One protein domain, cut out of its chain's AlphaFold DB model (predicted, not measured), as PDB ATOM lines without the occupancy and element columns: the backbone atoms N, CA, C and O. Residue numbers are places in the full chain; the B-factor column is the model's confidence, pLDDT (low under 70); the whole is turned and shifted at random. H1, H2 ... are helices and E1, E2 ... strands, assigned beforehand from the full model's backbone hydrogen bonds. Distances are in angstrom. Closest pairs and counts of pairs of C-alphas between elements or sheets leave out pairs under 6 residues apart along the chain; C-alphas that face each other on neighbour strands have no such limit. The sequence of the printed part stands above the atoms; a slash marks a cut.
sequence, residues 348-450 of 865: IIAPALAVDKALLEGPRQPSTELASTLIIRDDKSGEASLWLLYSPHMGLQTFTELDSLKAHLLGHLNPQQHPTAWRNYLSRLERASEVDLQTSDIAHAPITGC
ATOM      1  N   ILE A 348      22.973 -38.279  31.212       52.84
ATOM      2  CA  ILE A 348      22.150 -37.256  30.560       52.84
ATOM      3  C   ILE A 348      21.976 -37.647  29.090       52.84
ATOM      4  O   ILE A 348      22.861 -37.432  28.263       52.84
ATOM      5  N   ILE A 349      20.828 -38.234  28.766       59.66
ATOM      6  CA  ILE A 349      20.373 -38.427  27.390       59.66
ATOM      7  C   ILE A 349      19.402 -37.288  27.092       59.66
ATOM      8  O   ILE A 349      18.514 -37.016  27.899       59.66
ATOM      9  N   ALA A 350      19.568 -36.610  25.953       60.97
ATOM     10  CA  ALA A 350      18.605 -35.601  25.523       60.97
ATOM     11  C   ALA A 350      17.218 -36.264  25.396       60.97
ATOM     12  O   ALA A 350      17.084 -37.229  24.632       60.97
ATOM     13  N   PRO A 351      16.209 -35.819  26.169       67.31
ATOM     14  CA  PRO A 351      14.899 -36.441  26.131       67.31
ATOM     15  C   PRO A 351      14.274 -36.218  24.753       67.31
ATOM     16  O   PRO A 351      14.432 -35.165  24.147       67.31
ATOM     17  N   ALA A 352      13.534 -37.211  24.259       77.25
ATOM     18  CA  ALA A 352      12.767 -37.067  23.017       77.25
ATOM     19  C   ALA A 352      11.561 -36.117  23.167       77.25
ATOM     20  O   ALA A 352      10.906 -35.794  22.183       77.25
ATOM     21  N   LEU A 353      11.251 -35.724  24.404       87.38
ATOM     22  CA  LEU A 353      10.128 -34.876  24.765       87.38
ATOM     23  C   LEU A 353      10.660 -33.568  25.350       87.38
ATOM     24  O   LEU A 353      11.532 -33.588  26.224       87.38
ATOM     25  N   ALA A 354      10.083 -32.454  24.920       89.25
ATOM     26  CA  ALA A 354      10.265 -31.165  25.565       89.25
ATOM     27  C   ALA A 354       9.216 -30.989  26.671       89.25
ATOM     28  O   ALA A 354       8.060 -31.397  26.523       89.25
ATOM     29  N   VAL A 355       9.633 -30.388  27.786       93.44
ATOM     30  CA  VAL A 355       8.785 -30.149  28.957       93.44
ATOM     31  C   VAL A 355       8.823 -28.670  29.295       93.44
ATOM     32  O   VAL A 355       9.873 -28.124  29.637       93.44
ATOM     33  N   ASP A 356       7.653 -28.053  29.246       95.00
ATOM     34  CA  ASP A 356       7.458 -26.638  29.484       95.00
ATOM     35  C   ASP A 356       6.521 -26.433  30.693       95.00
ATOM     36  O   ASP A 356       5.622 -27.235  30.965       95.00
ATOM     37  N   LYS A 357       6.715 -25.343  31.438       96.06
ATOM     38  CA  LYS A 357       5.750 -24.836  32.422       96.06
ATOM     39  C   LYS A 357       4.599 -24.169  31.692       96.06
ATOM     40  O   LYS A 357       4.848 -23.443  30.734       96.06
ATOM     41  N   ALA A 358       3.375 -24.330  32.185       96.44
ATOM     42  CA  ALA A 358       2.256 -23.507  31.737       96.44
ATOM     43  C   ALA A 358       2.293 -22.137  32.436       96.44
ATOM     44  O   ALA A 358       2.431 -22.064  33.658       96.44
ATOM     45  N   LEU A 359       2.163 -21.056  31.670       95.94
ATOM     46  CA  LEU A 359       2.141 -19.681  32.157       95.94
ATOM     47  C   LEU A 359       0.804 -19.026  31.794       95.94
ATOM     48  O   LEU A 359       0.359 -19.132  30.658       95.94
ATOM     49  N   LEU A 360       0.182 -18.332  32.741       94.50
ATOM     50  CA  LEU A 360      -0.987 -17.493  32.504       94.50
ATOM     51  C   LEU A 360      -0.534 -16.091  32.086       94.50
ATOM     52  O   LEU A 360       0.182 -15.421  32.836       94.50
ATOM     53  N   GLU A 361      -0.977 -15.648  30.913       91.81
ATOM     54  CA  GLU A 361      -0.747 -14.305  30.389       91.81
ATOM     55  C   GLU A 361      -2.045 -13.509  30.437       91.81
ATOM     56  O   GLU A 361      -3.014 -13.843  29.762       91.81
ATOM     57  N   GLY A 362      -2.068 -12.453  31.249       82.12
ATOM     58  CA  GLY A 362      -3.219 -11.566  31.377       82.12
ATOM     59  C   GLY A 362      -2.897 -10.154  30.887       82.12
ATOM     60  O   GLY A 362      -1.753  -9.710  30.992       82.12
ATOM     61  N   PRO A 363      -3.894  -9.373  30.439       73.50
ATOM     62  CA  PRO A 363      -3.672  -8.034  29.877       73.50
ATOM     63  C   PRO A 363      -3.082  -7.021  30.873       73.50
ATOM     64  O   PRO A 363      -2.571  -5.978  30.469       73.50
ATOM     65  N   ARG A 364      -3.188  -7.289  32.182       70.81
ATOM     66  CA  ARG A 364      -2.780  -6.380  33.270       70.81
ATOM     67  C   ARG A 364      -1.804  -7.006  34.268       70.81
ATOM     68  O   ARG A 364      -1.466  -6.358  35.256       70.81
ATOM     69  N   GLN A 365      -1.383  -8.251  34.049       72.56
ATOM     70  CA  GLN A 365      -0.525  -8.990  34.976       72.56
ATOM     71  C   GLN A 365       0.697  -9.552  34.247       72.56
ATOM     72  O   GLN A 365       0.599  -9.903  33.072       72.56
ATOM     73  N   PRO A 366       1.859  -9.643  34.917       84.38
ATOM     74  CA  PRO A 366       3.008 -10.323  34.340       84.38
ATOM     75  C   PRO A 366       2.694 -11.805  34.106       84.38
ATOM     76  O   PRO A 366       1.941 -12.418  34.868       84.38
ATOM     77  N   SER A 367       3.330 -12.381  33.082       90.25
ATOM     78  CA  SER A 367       3.248 -13.813  32.793       90.25
ATOM     79  C   SER A 367       3.606 -14.620  34.043       90.25
ATOM     80  O   SER A 367       4.664 -14.422  34.652       90.25
ATOM     81  N   THR A 368       2.682 -15.476  34.473       93.06
ATOM     82  CA  THR A 368       2.743 -16.136  35.778       93.06
ATOM     83  C   THR A 368       2.637 -17.643  35.627       93.06
ATOM     84  O   THR A 368       1.677 -18.152  35.067       93.06
ATOM     85  N   GLU A 369       3.585 -18.377  36.205       95.06
ATOM     86  CA  GLU A 369       3.559 -19.843  36.238       95.06
ATOM     87  C   GLU A 369       2.297 -20.392  36.920       95.06
ATOM     88  O   GLU A 369       1.984 -20.006  38.045       95.06
ATOM     89  N   LEU A 370       1.617 -21.342  36.279       95.69
ATOM     90  CA  LEU A 370       0.614 -22.192  36.915       95.69
ATOM     91  C   LEU A 370       1.338 -23.299  37.691       95.69
ATOM     92  O   LEU A 370       2.019 -24.138  37.099       95.69
ATOM     93  N   ALA A 371       1.219 -23.287  39.022       95.19
ATOM     94  CA  ALA A 371       1.932 -24.235  39.877       95.19
ATOM     95  C   ALA A 371       1.600 -25.688  39.518       95.19
ATOM     96  O   ALA A 371       0.442 -26.030  39.295       95.19
ATOM     97  N   SER A 372       2.623 -26.546  39.518       93.50
ATOM     98  CA  SER A 372       2.495 -27.987  39.264       93.50
ATOM     99  C   SER A 372       1.831 -28.370  37.934       93.50
ATOM    100  O   SER A 372       1.324 -29.485  37.814       93.50
ATOM    101  N   THR A 373       1.863 -27.490  36.931       96.38
ATOM    102  CA  THR A 373       1.291 -27.752  35.604       96.38
ATOM    103  C   THR A 373       2.390 -27.852  34.551       96.38
ATOM    104  O   THR A 373       3.148 -26.907  34.331       96.38
ATOM    105  N   LEU A 374       2.454 -29.002  33.879       96.75
ATOM    106  CA  LEU A 374       3.414 -29.297  32.820       96.75
ATOM    107  C   LEU A 374       2.713 -29.419  31.472       96.75
ATOM    108  O   LEU A 374       1.709 -30.123  31.354       96.75
ATOM    109  N   ILE A 375       3.306 -28.809  30.455       96.25
ATOM    110  CA  ILE A 375       3.002 -29.056  29.050       96.25
ATOM    111  C   ILE A 375       4.155 -29.884  28.492       96.25
ATOM    112  O   ILE A 375       5.310 -29.465  28.530       96.25
ATOM    113  N   ILE A 376       3.853 -31.085  28.012       93.69
ATOM    114  CA  ILE A 376       4.833 -32.028  27.473       93.69
ATOM    115  C   ILE A 376       4.515 -32.237  25.993       93.69
ATOM    116  O   ILE A 376       3.365 -32.474  25.626       93.69
ATOM    117  N   ARG A 377       5.528 -32.142  25.137       90.06
ATOM    118  CA  ARG A 377       5.379 -32.221  23.677       90.06
ATOM    119  C   ARG A 377       6.522 -33.003  23.050       90.06
ATOM    120  O   ARG A 377       7.608 -33.079  23.623       90.06
ATOM    121  N   ASP A 378       6.283 -33.571  21.872       83.50
ATOM    122  CA  ASP A 378       7.359 -34.164  21.071       83.50
ATOM    123  C   ASP A 378       8.305 -33.056  20.578       83.50
ATOM    124  O   ASP A 378       7.860 -31.997  20.130       83.50
ATOM    125  N   ASP A 379       9.610 -33.283  20.708       70.19
ATOM    126  CA  ASP A 379      10.648 -32.343  20.273       70.19
ATOM    127  C   ASP A 379      11.014 -32.529  18.784       70.19
ATOM    128  O   ASP A 379      11.748 -31.737  18.188       70.19
ATOM    129  N   LYS A 380      10.498 -33.582  18.131       62.44
ATOM    130  CA  LYS A 380      10.810 -33.880  16.730       62.44
ATOM    131  C   LYS A 380       9.953 -33.051  15.765       62.44
ATOM    132  O   LYS A 380       8.778 -33.323  15.559       62.44
ATOM    133  N   SER A 381      10.619 -32.090  15.116       49.06
ATOM    134  CA  SER A 381      10.212 -31.350  13.905       49.06
ATOM    135  C   SER A 381       8.904 -30.552  13.976       49.06
ATOM    136  O   SER A 381       7.890 -31.025  13.487       49.06
ATOM    137  N   GLY A 382       8.977 -29.300  14.450       53.12
ATOM    138  CA  GLY A 382       8.132 -28.152  14.049       53.12
ATOM    139  C   GLY A 382       6.635 -28.167  14.400       53.12
ATOM    140  O   GLY A 382       6.115 -27.147  14.837       53.12
ATOM    141  N   GLU A 383       5.960 -29.303  14.257       54.81
ATOM    142  CA  GLU A 383       4.558 -29.546  14.579       54.81
ATOM    143  C   GLU A 383       4.493 -30.732  15.549       54.81
ATOM    144  O   GLU A 383       4.687 -31.890  15.174       54.81
ATOM    145  N   ALA A 384       4.259 -30.450  16.833       60.28
ATOM    146  CA  ALA A 384       4.076 -31.499  17.826       60.28
ATOM    147  C   ALA A 384       2.785 -32.275  17.517       60.28
ATOM    148  O   ALA A 384       1.687 -31.734  17.622       60.28
ATOM    149  N   SER A 385       2.927 -33.553  17.157       69.06
ATOM    150  CA  SER A 385       1.798 -34.449  16.853       69.06
ATOM    151  C   SER A 385       0.994 -34.878  18.089       69.06
ATOM    152  O   SER A 385      -0.101 -35.424  17.958       69.06
ATOM    153  N   LEU A 386       1.529 -34.634  19.289       81.81
ATOM    154  CA  LEU A 386       0.897 -34.953  20.561       81.81
ATOM    155  C   LEU A 386       1.269 -33.909  21.617       81.81
ATOM    156  O   LEU A 386       2.448 -33.712  21.922       81.81
ATOM    157  N   TRP A 387       0.244 -33.303  22.205       90.62
ATOM    158  CA  TRP A 387       0.349 -32.411  23.350       90.62
ATOM    159  C   TRP A 387      -0.168 -33.123  24.590       90.62
ATOM    160  O   TRP A 387      -1.262 -33.686  24.597       90.62
ATOM    161  N   LEU A 388       0.626 -33.105  25.647       94.00
ATOM    162  CA  LEU A 388       0.285 -33.708  26.921       94.00
ATOM    163  C   LEU A 388       0.216 -32.620  27.985       94.00
ATOM    164  O   LEU A 388       1.141 -31.824  28.133       94.00
ATOM    165  N   LEU A 389      -0.865 -32.616  28.752       96.19
ATOM    166  CA  LEU A 389      -1.024 -31.756  29.915       96.19
ATOM    167  C   LEU A 389      -0.958 -32.612  31.169       96.19
ATOM    168  O   LEU A 389      -1.735 -33.553  31.298       96.19
ATOM    169  N   TYR A 390      -0.069 -32.280  32.099       96.25
ATOM    170  CA  TYR A 390      -0.050 -32.905  33.415       96.25
ATOM    171  C   TYR A 390      -0.271 -31.874  34.518       96.25
ATOM    172  O   TYR A 390       0.441 -30.874  34.588       96.25
ATOM    173  N   SER A 391      -1.206 -32.160  35.421       94.50
ATOM    174  CA  SER A 391      -1.239 -31.555  36.754       94.50
ATOM    175  C   SER A 391      -1.725 -32.579  37.787       94.50
ATOM    176  O   SER A 391      -2.477 -33.488  37.431       94.50
ATOM    177  N   PRO A 392      -1.365 -32.446  39.078       91.00
ATOM    178  CA  PRO A 392      -1.831 -33.365  40.118       91.00
ATOM    179  C   PRO A 392      -3.360 -33.526  40.194       91.00
ATOM    180  O   PRO A 392      -3.829 -34.597  40.573       91.00
ATOM    181  N   HIS A 393      -4.130 -32.490  39.828       88.12
ATOM    182  CA  HIS A 393      -5.605 -32.484  39.869       88.12
ATOM    183  C   HIS A 393      -6.257 -33.091  38.638       88.12
ATOM    184  O   HIS A 393      -7.321 -33.689  38.742       88.12
ATOM    185  N   MET A 394      -5.633 -32.919  37.475       90.25
ATOM    186  CA  MET A 394      -6.203 -33.337  36.190       90.25
ATOM    187  C   MET A 394      -5.625 -34.672  35.709       90.25
ATOM    188  O   MET A 394      -6.098 -35.233  34.724       90.25
ATOM    189  N   GLY A 395      -4.599 -35.185  36.395       92.25
ATOM    190  CA  GLY A 395      -3.805 -36.302  35.906       92.25
ATOM    191  C   GLY A 395      -3.046 -35.901  34.643       92.25
ATOM    192  O   GLY A 395      -2.615 -34.756  34.507       92.25
ATOM    193  N   LEU A 396      -2.868 -36.855  33.733       94.56
ATOM    194  CA  LEU A 396      -2.274 -36.633  32.417       94.56
ATOM    195  C   LEU A 396      -3.386 -36.607  31.346       94.56
ATOM    196  O   LEU A 396      -4.296 -37.427  31.350       94.56
ATOM    197  N   GLN A 397      -3.360 -35.657  30.427       94.62
ATOM    198  CA  GLN A 397      -4.371 -35.528  29.378       94.62
ATOM    199  C   GLN A 397      -3.698 -35.378  28.022       94.62
ATOM    200  O   GLN A 397      -2.639 -34.766  27.921       94.62
ATOM    201  N   THR A 398      -4.319 -35.937  26.987       92.31
ATOM    202  CA  THR A 398      -3.806 -35.948  25.614       92.31
ATOM    203  C   THR A 398      -4.602 -34.998  24.729       92.31
ATOM    204  O   THR A 398      -5.830 -35.066  24.708       92.31
ATOM    205  N   PHE A 399      -3.907 -34.185  23.943       92.75
ATOM    206  CA  PHE A 399      -4.475 -33.234  22.996       92.75
ATOM    207  C   PHE A 399      -3.766 -33.345  21.644       92.75
ATOM    208  O   PHE A 399      -2.570 -33.636  21.571       92.75
ATOM    209  N   THR A 400      -4.511 -33.099  20.569       89.75
ATOM    210  CA  THR A 400      -3.979 -33.039  19.199       89.75
ATOM    211  C   THR A 400      -3.506 -31.637  18.825       89.75
ATOM    212  O   THR A 400      -2.631 -31.493  17.981       89.75
ATOM    213  N   GLU A 401      -4.055 -30.607  19.471       89.75
ATOM    214  CA  GLU A 401      -3.801 -29.199  19.166       89.75
ATOM    215  C   GLU A 401      -3.513 -28.412  20.447       89.75
ATOM    216  O   GLU A 401      -4.171 -28.612  21.473       89.75
ATOM    217  N   LEU A 402      -2.559 -27.477  20.370       91.44
ATOM    218  CA  LEU A 402      -2.202 -26.610  21.492       91.44
ATOM    219  C   LEU A 402      -3.388 -25.741  21.930       91.44
ATOM    220  O   LEU A 402      -3.649 -25.638  23.124       91.44
ATOM    221  N   ASP A 403      -4.151 -25.174  20.992       92.75
ATOM    222  CA  ASP A 403      -5.282 -24.292  21.316       92.75
ATOM    223  C   ASP A 403      -6.375 -25.011  22.121       92.75
ATOM    224  O   ASP A 403      -6.932 -24.447  23.063       92.75
ATOM    225  N   SER A 404      -6.616 -26.293  21.827       94.62
ATOM    226  CA  SER A 404      -7.539 -27.130  22.604       94.62
ATOM    227  C   SER A 404      -7.050 -27.346  24.042       94.62
ATOM    228  O   SER A 404      -7.843 -27.278  24.983       94.62
ATOM    229  N   LEU A 405      -5.742 -27.557  24.231       95.38
ATOM    230  CA  LEU A 405      -5.122 -27.663  25.556       95.38
ATOM    231  C   LEU A 405      -5.249 -26.340  26.324       95.38
ATOM    232  O   LEU A 405      -5.651 -26.340  27.491       95.38
ATOM    233  N   LYS A 406      -4.941 -25.209  25.676       94.69
ATOM    234  CA  LYS A 406      -5.040 -23.871  26.276       94.69
ATOM    235  C   LYS A 406      -6.471 -23.557  26.719       94.69
ATOM    236  O   LYS A 406      -6.683 -23.150  27.861       94.69
ATOM    237  N   ALA A 407      -7.453 -23.808  25.852       94.06
ATOM    238  CA  ALA A 407      -8.868 -23.612  26.159       94.06
ATOM    239  C   ALA A 407      -9.325 -24.488  27.335       94.06
ATOM    240  O   ALA A 407     -10.060 -24.019  28.205       94.06
ATOM    241  N   HIS A 408      -8.848 -25.738  27.404       94.38
ATOM    242  CA  HIS A 408      -9.140 -26.631  28.522       94.38
ATOM    243  C   HIS A 408      -8.587 -26.094  29.853       94.38
ATOM    244  O   HIS A 408      -9.309 -26.062  30.850       94.38
ATOM    245  N   LEU A 409      -7.339 -25.608  29.864       93.12
ATOM    246  CA  LEU A 409      -6.729 -24.990  31.045       93.12
ATOM    247  C   LEU A 409      -7.466 -23.724  31.500       93.12
ATOM    248  O   LEU A 409      -7.765 -23.591  32.686       93.12
ATOM    249  N   LEU A 410      -7.793 -22.811  30.580       92.19
ATOM    250  CA  LEU A 410      -8.529 -21.582  30.908       92.19
ATOM    251  C   LEU A 410      -9.935 -21.881  31.438       92.19
ATOM    252  O   LEU A 410     -10.366 -21.266  32.414       92.19
ATOM    253  N   GLY A 411     -10.623 -22.867  30.852       90.88
ATOM    254  CA  GLY A 411     -11.904 -23.356  31.362       90.88
ATOM    255  C   GLY A 411     -11.790 -23.872  32.797       90.88
ATOM    256  O   GLY A 411     -12.599 -23.509  33.648       90.88
ATOM    257  N   HIS A 412     -10.733 -24.632  33.102       89.50
ATOM    258  CA  HIS A 412     -10.513 -25.164  34.447       89.50
ATOM    259  C   HIS A 412     -10.203 -24.081  35.496       89.50
ATOM    260  O   HIS A 412     -10.527 -24.239  36.673       89.50
ATOM    261  N   LEU A 413      -9.608 -22.958  35.081       88.81
ATOM    262  CA  LEU A 413      -9.340 -21.809  35.951       88.81
ATOM    263  C   LEU A 413     -10.573 -20.916  36.182       88.81
ATOM    264  O   LEU A 413     -10.523 -20.047  37.056       88.81
ATOM    265  N   ASN A 414     -11.669 -21.114  35.440       86.19
ATOM    266  CA  ASN A 414     -12.855 -20.265  35.527       86.19
ATOM    267  C   ASN A 414     -13.559 -20.413  36.895       86.19
ATOM    268  O   ASN A 414     -14.103 -21.482  37.193       86.19
ATOM    269  N   PRO A 415     -13.633 -19.345  37.716       77.62
ATOM    270  CA  PRO A 415     -14.200 -19.416  39.060       77.62
ATOM    271  C   PRO A 415     -15.716 -19.674  39.094       77.62
ATOM    272  O   PRO A 415     -16.202 -20.139  40.119       77.62
ATOM    273  N   GLN A 416     -16.476 -19.422  38.020       79.00
ATOM    274  CA  GLN A 416     -17.904 -19.774  37.987       79.00
ATOM    275  C   GLN A 416     -18.123 -21.284  37.860       79.00
ATOM    276  O   GLN A 416     -19.045 -21.835  38.457       79.00
ATOM    277  N   GLN A 417     -17.278 -21.951  37.072       80.38
ATOM    278  CA  GLN A 417     -17.354 -23.398  36.866       80.38
ATOM    279  C   GLN A 417     -16.651 -24.148  38.000       80.38
ATOM    280  O   GLN A 417     -17.109 -25.203  38.440       80.38
ATOM    281  N   HIS A 418     -15.554 -23.577  38.502       83.31
ATOM    282  CA  HIS A 418     -14.699 -24.178  39.513       83.31
ATOM    283  C   HIS A 418     -14.301 -23.144  40.593       83.31
ATOM    284  O   HIS A 418     -13.199 -22.587  40.546       83.31
ATOM    285  N   PRO A 419     -15.154 -22.915  41.619       72.31
ATOM    286  CA  PRO A 419     -15.033 -21.820  42.602       72.31
ATOM    287  C   PRO A 419     -13.722 -21.752  43.395       72.31
ATOM    288  O   PRO A 419     -13.397 -20.724  43.996       72.31
ATOM    289  N   THR A 420     -12.937 -22.828  43.398       78.19
ATOM    290  CA  THR A 420     -11.698 -22.952  44.172       78.19
ATOM    291  C   THR A 420     -10.492 -23.421  43.361       78.19
ATOM    292  O   THR A 420      -9.393 -23.436  43.916       78.19
ATOM    293  N   ALA A 421     -10.644 -23.760  42.073       83.12
ATOM    294  CA  ALA A 421      -9.578 -24.404  41.295       83.12
ATOM    295  C   ALA A 421      -8.309 -23.549  41.201       83.12
ATOM    296  O   ALA A 421      -7.204 -24.059  41.354       83.12
ATOM    297  N   TRP A 422      -8.440 -22.229  41.070       85.06
ATOM    298  CA  TRP A 422      -7.312 -21.291  41.041       85.06
ATOM    299  C   TRP A 422      -6.409 -21.359  42.286       85.06
ATOM    300  O   TRP A 422      -5.219 -21.044  42.193       85.06
ATOM    301  N   ARG A 423      -6.920 -21.807  43.447       87.19
ATOM    302  CA  ARG A 423      -6.106 -22.005  44.667       87.19
ATOM    303  C   ARG A 423      -5.026 -23.067  44.473       87.19
ATOM    304  O   ARG A 423      -4.008 -23.018  45.156       87.19
ATOM    305  N   ASN A 424      -5.230 -23.971  43.521       90.12
ATOM    306  CA  ASN A 424      -4.314 -25.058  43.204       90.12
ATOM    307  C   ASN A 424      -3.166 -24.630  42.278       90.12
ATOM    308  O   ASN A 424      -2.219 -25.390  42.111       90.12
ATOM    309  N   TYR A 425      -3.221 -23.422  41.703       93.06
ATOM    310  CA  TYR A 425      -2.268 -22.987  40.675       93.06
ATOM    311  C   TYR A 425      -1.605 -21.638  40.973       93.06
ATOM    312  O   TYR A 425      -0.451 -21.430  40.603       93.06
ATOM    313  N   LEU A 426      -2.315 -20.712  41.625       93.62
ATOM    314  CA  LEU A 426      -1.938 -19.298  41.695       93.62
ATOM    315  C   LEU A 426      -1.804 -18.794  43.139       93.62
ATOM    316  O   LEU A 426      -2.602 -19.140  44.025       93.62
ATOM    317  N   SER A 427      -0.820 -17.919  43.366       93.56
ATOM    318  CA  SER A 427      -0.702 -17.143  44.606       93.56
ATOM    319  C   SER A 427      -1.862 -16.146  44.729       93.56
ATOM    320  O   SER A 427      -2.629 -15.942  43.787       93.56
ATOM    321  N   ARG A 428      -2.045 -15.534  45.903       89.94
ATOM    322  CA  ARG A 428      -3.189 -14.657  46.175       89.94
ATOM    323  C   ARG A 428      -3.237 -13.456  45.230       89.94
ATOM    324  O   ARG A 428      -4.316 -13.112  44.767       89.94
ATOM    325  N   LEU A 429      -2.078 -12.872  44.937       88.00
ATOM    326  CA  LEU A 429      -1.933 -11.701  44.068       88.00
ATOM    327  C   LEU A 429      -2.143 -12.008  42.582       88.00
ATOM    328  O   LEU A 429      -2.504 -11.118  41.823       88.00
ATOM    329  N   GLU A 430      -1.918 -13.252  42.169       89.62
ATOM    330  CA  GLU A 430      -1.975 -13.674  40.762       89.62
ATOM    331  C   GLU A 430      -3.382 -14.096  40.323       89.62
ATOM    332  O   GLU A 430      -3.609 -14.454  39.171       89.62
ATOM    333  N   ARG A 431      -4.345 -14.117  41.247       87.12
ATOM    334  CA  ARG A 431      -5.715 -14.535  40.946       87.12
ATOM    335  C   ARG A 431      -6.417 -13.414  40.193       87.12
ATOM    336  O   ARG A 431      -6.702 -12.358  40.756       87.12
ATOM    337  N   ALA A 432      -6.661 -13.654  38.914       75.94
ATOM    338  CA  ALA A 432      -7.354 -12.737  38.025       75.94
ATOM    339  C   ALA A 432      -8.873 -12.750  38.268       75.94
ATOM    340  O   ALA A 432      -9.441 -13.754  38.709       75.94
ATOM    341  N   SER A 433      -9.536 -11.626  37.978       78.12
ATOM    342  CA  SER A 433     -10.999 -11.588  37.928       78.12
ATOM    343  C   SER A 433     -11.511 -12.398  36.734       78.12
ATOM    344  O   SER A 433     -10.768 -12.641  35.786       78.12
ATOM    345  N   GLU A 434     -12.786 -12.787  36.736       79.88
ATOM    346  CA  GLU A 434     -13.381 -13.503  35.598       79.88
ATOM    347  C   GLU A 434     -13.228 -12.729  34.278       79.88
ATOM    348  O   GLU A 434     -12.890 -13.306  33.249       79.88
ATOM    349  N   VAL A 435     -13.412 -11.407  34.325       83.19
ATOM    350  CA  VAL A 435     -13.275 -10.519  33.162       83.19
ATOM    351  C   VAL A 435     -11.843 -10.527  32.626       83.19
ATOM    352  O   VAL A 435     -11.629 -10.593  31.416       83.19
ATOM    353  N   ASP A 436     -10.852 -10.496  33.517       84.50
ATOM    354  CA  ASP A 436      -9.448 -10.576  33.112       84.50
ATOM    355  C   ASP A 436      -9.125 -11.975  32.551       84.50
ATOM    356  O   ASP A 436      -8.396 -12.093  31.567       84.50
ATOM    357  N   LEU A 437      -9.718 -13.039  33.109       85.81
ATOM    358  CA  LEU A 437      -9.518 -14.418  32.655       85.81
ATOM    359  C   LEU A 437     -10.058 -14.655  31.235       85.81
ATOM    360  O   LEU A 437      -9.415 -15.341  30.449       85.81
ATOM    361  N   GLN A 438     -11.192 -14.041  30.877       85.50
ATOM    362  CA  GLN A 438     -11.770 -14.112  29.521       85.50
ATOM    363  C   GLN A 438     -10.868 -13.503  28.438       85.50
ATOM    364  O   GLN A 438     -11.029 -13.806  27.259       85.50
ATOM    365  N   THR A 439      -9.940 -12.629  28.830       87.69
ATOM    366  CA  THR A 439      -8.989 -11.959  27.928       87.69
ATOM    367  C   THR A 439      -7.555 -12.462  28.104       87.69
ATOM    368  O   THR A 439      -6.633 -11.884  27.534       87.69
ATOM    369  N   SER A 440      -7.369 -13.522  28.895       91.00
ATOM    370  CA  SER A 440      -6.069 -14.143  29.144       91.00
ATOM    371  C   SER A 440      -5.764 -15.242  28.121       91.00
ATOM    372  O   SER A 440      -6.676 -15.853  27.567       91.00
ATOM    373  N   ASP A 441      -4.478 -15.524  27.913       93.38
ATOM    374  CA  ASP A 441      -3.989 -16.680  27.151       93.38
ATOM    375  C   ASP A 441      -3.041 -17.530  28.016       93.38
ATOM    376  O   ASP A 441      -2.617 -17.130  29.105       93.38
ATOM    377  N   ILE A 442      -2.718 -18.729  27.539       94.81
ATOM    378  CA  ILE A 442      -1.711 -19.605  28.126       94.81
ATOM    379  C   ILE A 442      -0.457 -19.586  27.250       94.81
ATOM    380  O   ILE A 442      -0.481 -20.015  26.096       94.81
ATOM    381  N   ALA A 443       0.660 -19.157  27.825       94.12
ATOM    382  CA  ALA A 443       1.988 -19.348  27.259       94.12
ATOM    383  C   ALA A 443       2.682 -20.554  27.904       94.12
ATOM    384  O   ALA A 443       2.193 -21.146  28.869       94.12
ATOM    385  N   HIS A 444       3.838 -20.935  27.370       93.31
ATOM    386  CA  HIS A 444       4.651 -21.992  27.954       93.31
ATOM    387  C   HIS A 444       6.138 -21.639  27.915       93.31
ATOM    388  O   HIS A 444       6.601 -20.966  26.995       93.31
ATOM    389  N   ALA A 445       6.884 -22.063  28.938       93.56
ATOM    390  CA  ALA A 445       8.316 -21.790  29.059       93.56
ATOM    391  C   ALA A 445       9.109 -23.062  29.389       93.56
ATOM    392  O   ALA A 445       8.706 -23.795  30.293       93.56
ATOM    393  N   PRO A 446      10.242 -23.321  28.712       93.00
ATOM    394  CA  PRO A 446      10.987 -24.563  28.875       93.00
ATOM    395  C   PRO A 446      11.560 -24.725  30.280       93.00
ATOM    396  O   PRO A 446      12.104 -23.783  30.863       93.00
ATOM    397  N   ILE A 447      11.479 -25.945  30.811       91.69
ATOM    398  CA  ILE A 447      12.131 -26.318  32.066       91.69
ATOM    399  C   ILE A 447      13.553 -26.783  31.768       91.69
ATOM    400  O   ILE A 447      13.770 -27.767  31.063       91.69
ATOM    401  N   THR A 448      14.537 -26.108  32.362       82.50
ATOM    402  CA  THR A 448      15.931 -26.555  32.366       82.50
ATOM    403  C   THR A 448      16.235 -27.282  33.681       82.50
ATOM    404  O   THR A 448      16.032 -26.749  34.770       82.50
ATOM    405  N   GLY A 449      16.716 -28.527  33.600       86.25
ATOM    406  CA  GLY A 449      17.082 -29.330  34.773       86.25
ATOM    407  C   GLY A 449      15.954 -30.212  35.322       86.25
ATOM    408  O   GLY A 449      15.192 -30.803  34.562       86.25
ATOM    409  N   CYS A 450      15.901 -30.365  36.651       91.19
ATOM    410  CA  CYS A 450      15.009 -31.315  37.321       91.19
ATOM    411  C   CYS A 450      13.566 -30.794  37.391       91.19
ATOM    412  O   CYS A 450      13.298 -29.766  38.017       91.19
TER     413      CYS A 450
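AT A GLANCE: This is residues 348 to 450 of the 865 residues of an uncharacterized protein of Pseudomonas fluorescens (UniProt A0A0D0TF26). A strongly twisted sheet of five strands curls round one helix, H1, and two short helices, H2 and H3, lie toward one end of the domain. The long strand E2 bends sharply within the sheet, by 87 degrees at residue 372. The printed part has 103 residues, with five named strands and three named helices in the order E1, E2, E3, E4, H1, H2, H3, E5; the sheet runs E4, E3, E2, E1, E5, all antiparallel, and the class is mixed, helices and strands. The whole is compact, with a radius of gyration of the C-alphas of 13.9 A, and elongated, spanning 41 by 26 by 25 A.

HOW THE PARTS SIT: In the sheet, E1, residues 353 to 362, and E2, residues 365 to 378, form a hairpin, with N 356 and O 375 2.8 A apart. E3, residues 387 to 391, forms a hairpin with E2, where N 376 and O 388 are 2.8 A apart. E4, residues 395 to 399, is an edge strand and forms a hairpin with E3, with N 397 and O 389 at 2.8 A. E1 to E4 make a meander, each strand the antiparallel neighbour of the one before. The other edge strand, E5, residues 441 to 446, is antiparallel to E1 at 142 degrees, with N 359 and O 443 2.8 A apart. The sheet curls round H1, residues 402 to 413, in two layers, the helix on one face of the sheet; the closest C-alphas of H1 and E5, those of Lys 406 and Ile 442, are 5.7 A apart. H2, residues 421 to 424, only grazes the sheet with residues 422 to 424. H1, with residues 412 to 413 alone, only just touches H2, with 3 pairs of C-alphas within 8 A, and only at the corner by their link; the closest C-alphas are those of Leu 413 and Trp 422, 5.5 A. H3, residues 434 to 438, only grazes the sheet with residues 436 to 438, and is close to H1 but not clearly touching, the C-alphas of Leu 410 and Leu 437 being 7.4 A apart. H2 and H3 are apart. In H1 and H3 every O i to N i+4 pair is within hydrogen-bond range; H2 is too short for such a pair.

IN THESE COORDINATES: E1 begins at C-alpha 353 (10.128, -34.876, 24.765) and is 27.7 A long; E2 is 29.8 A, E3 13.5 A and E4 13.3 A. H1 is 16.8 A long and begins at C-alpha 402 (-2.202, -26.610, 21.492); H2 is 5.6 A and H3 6.3 A. E5, 17.0 A, ends at C-alpha 446 (10.987, -24.563, 28.875).

THE WHOLE: The two C-alphas farthest apart, those of Ile 348 and Val 435, are 44.5 A apart. The printed part has no cut and no long link. The mean pLDDT of the printed part is 86.0; residues 348 to 351 and 380 to 385 are under 70.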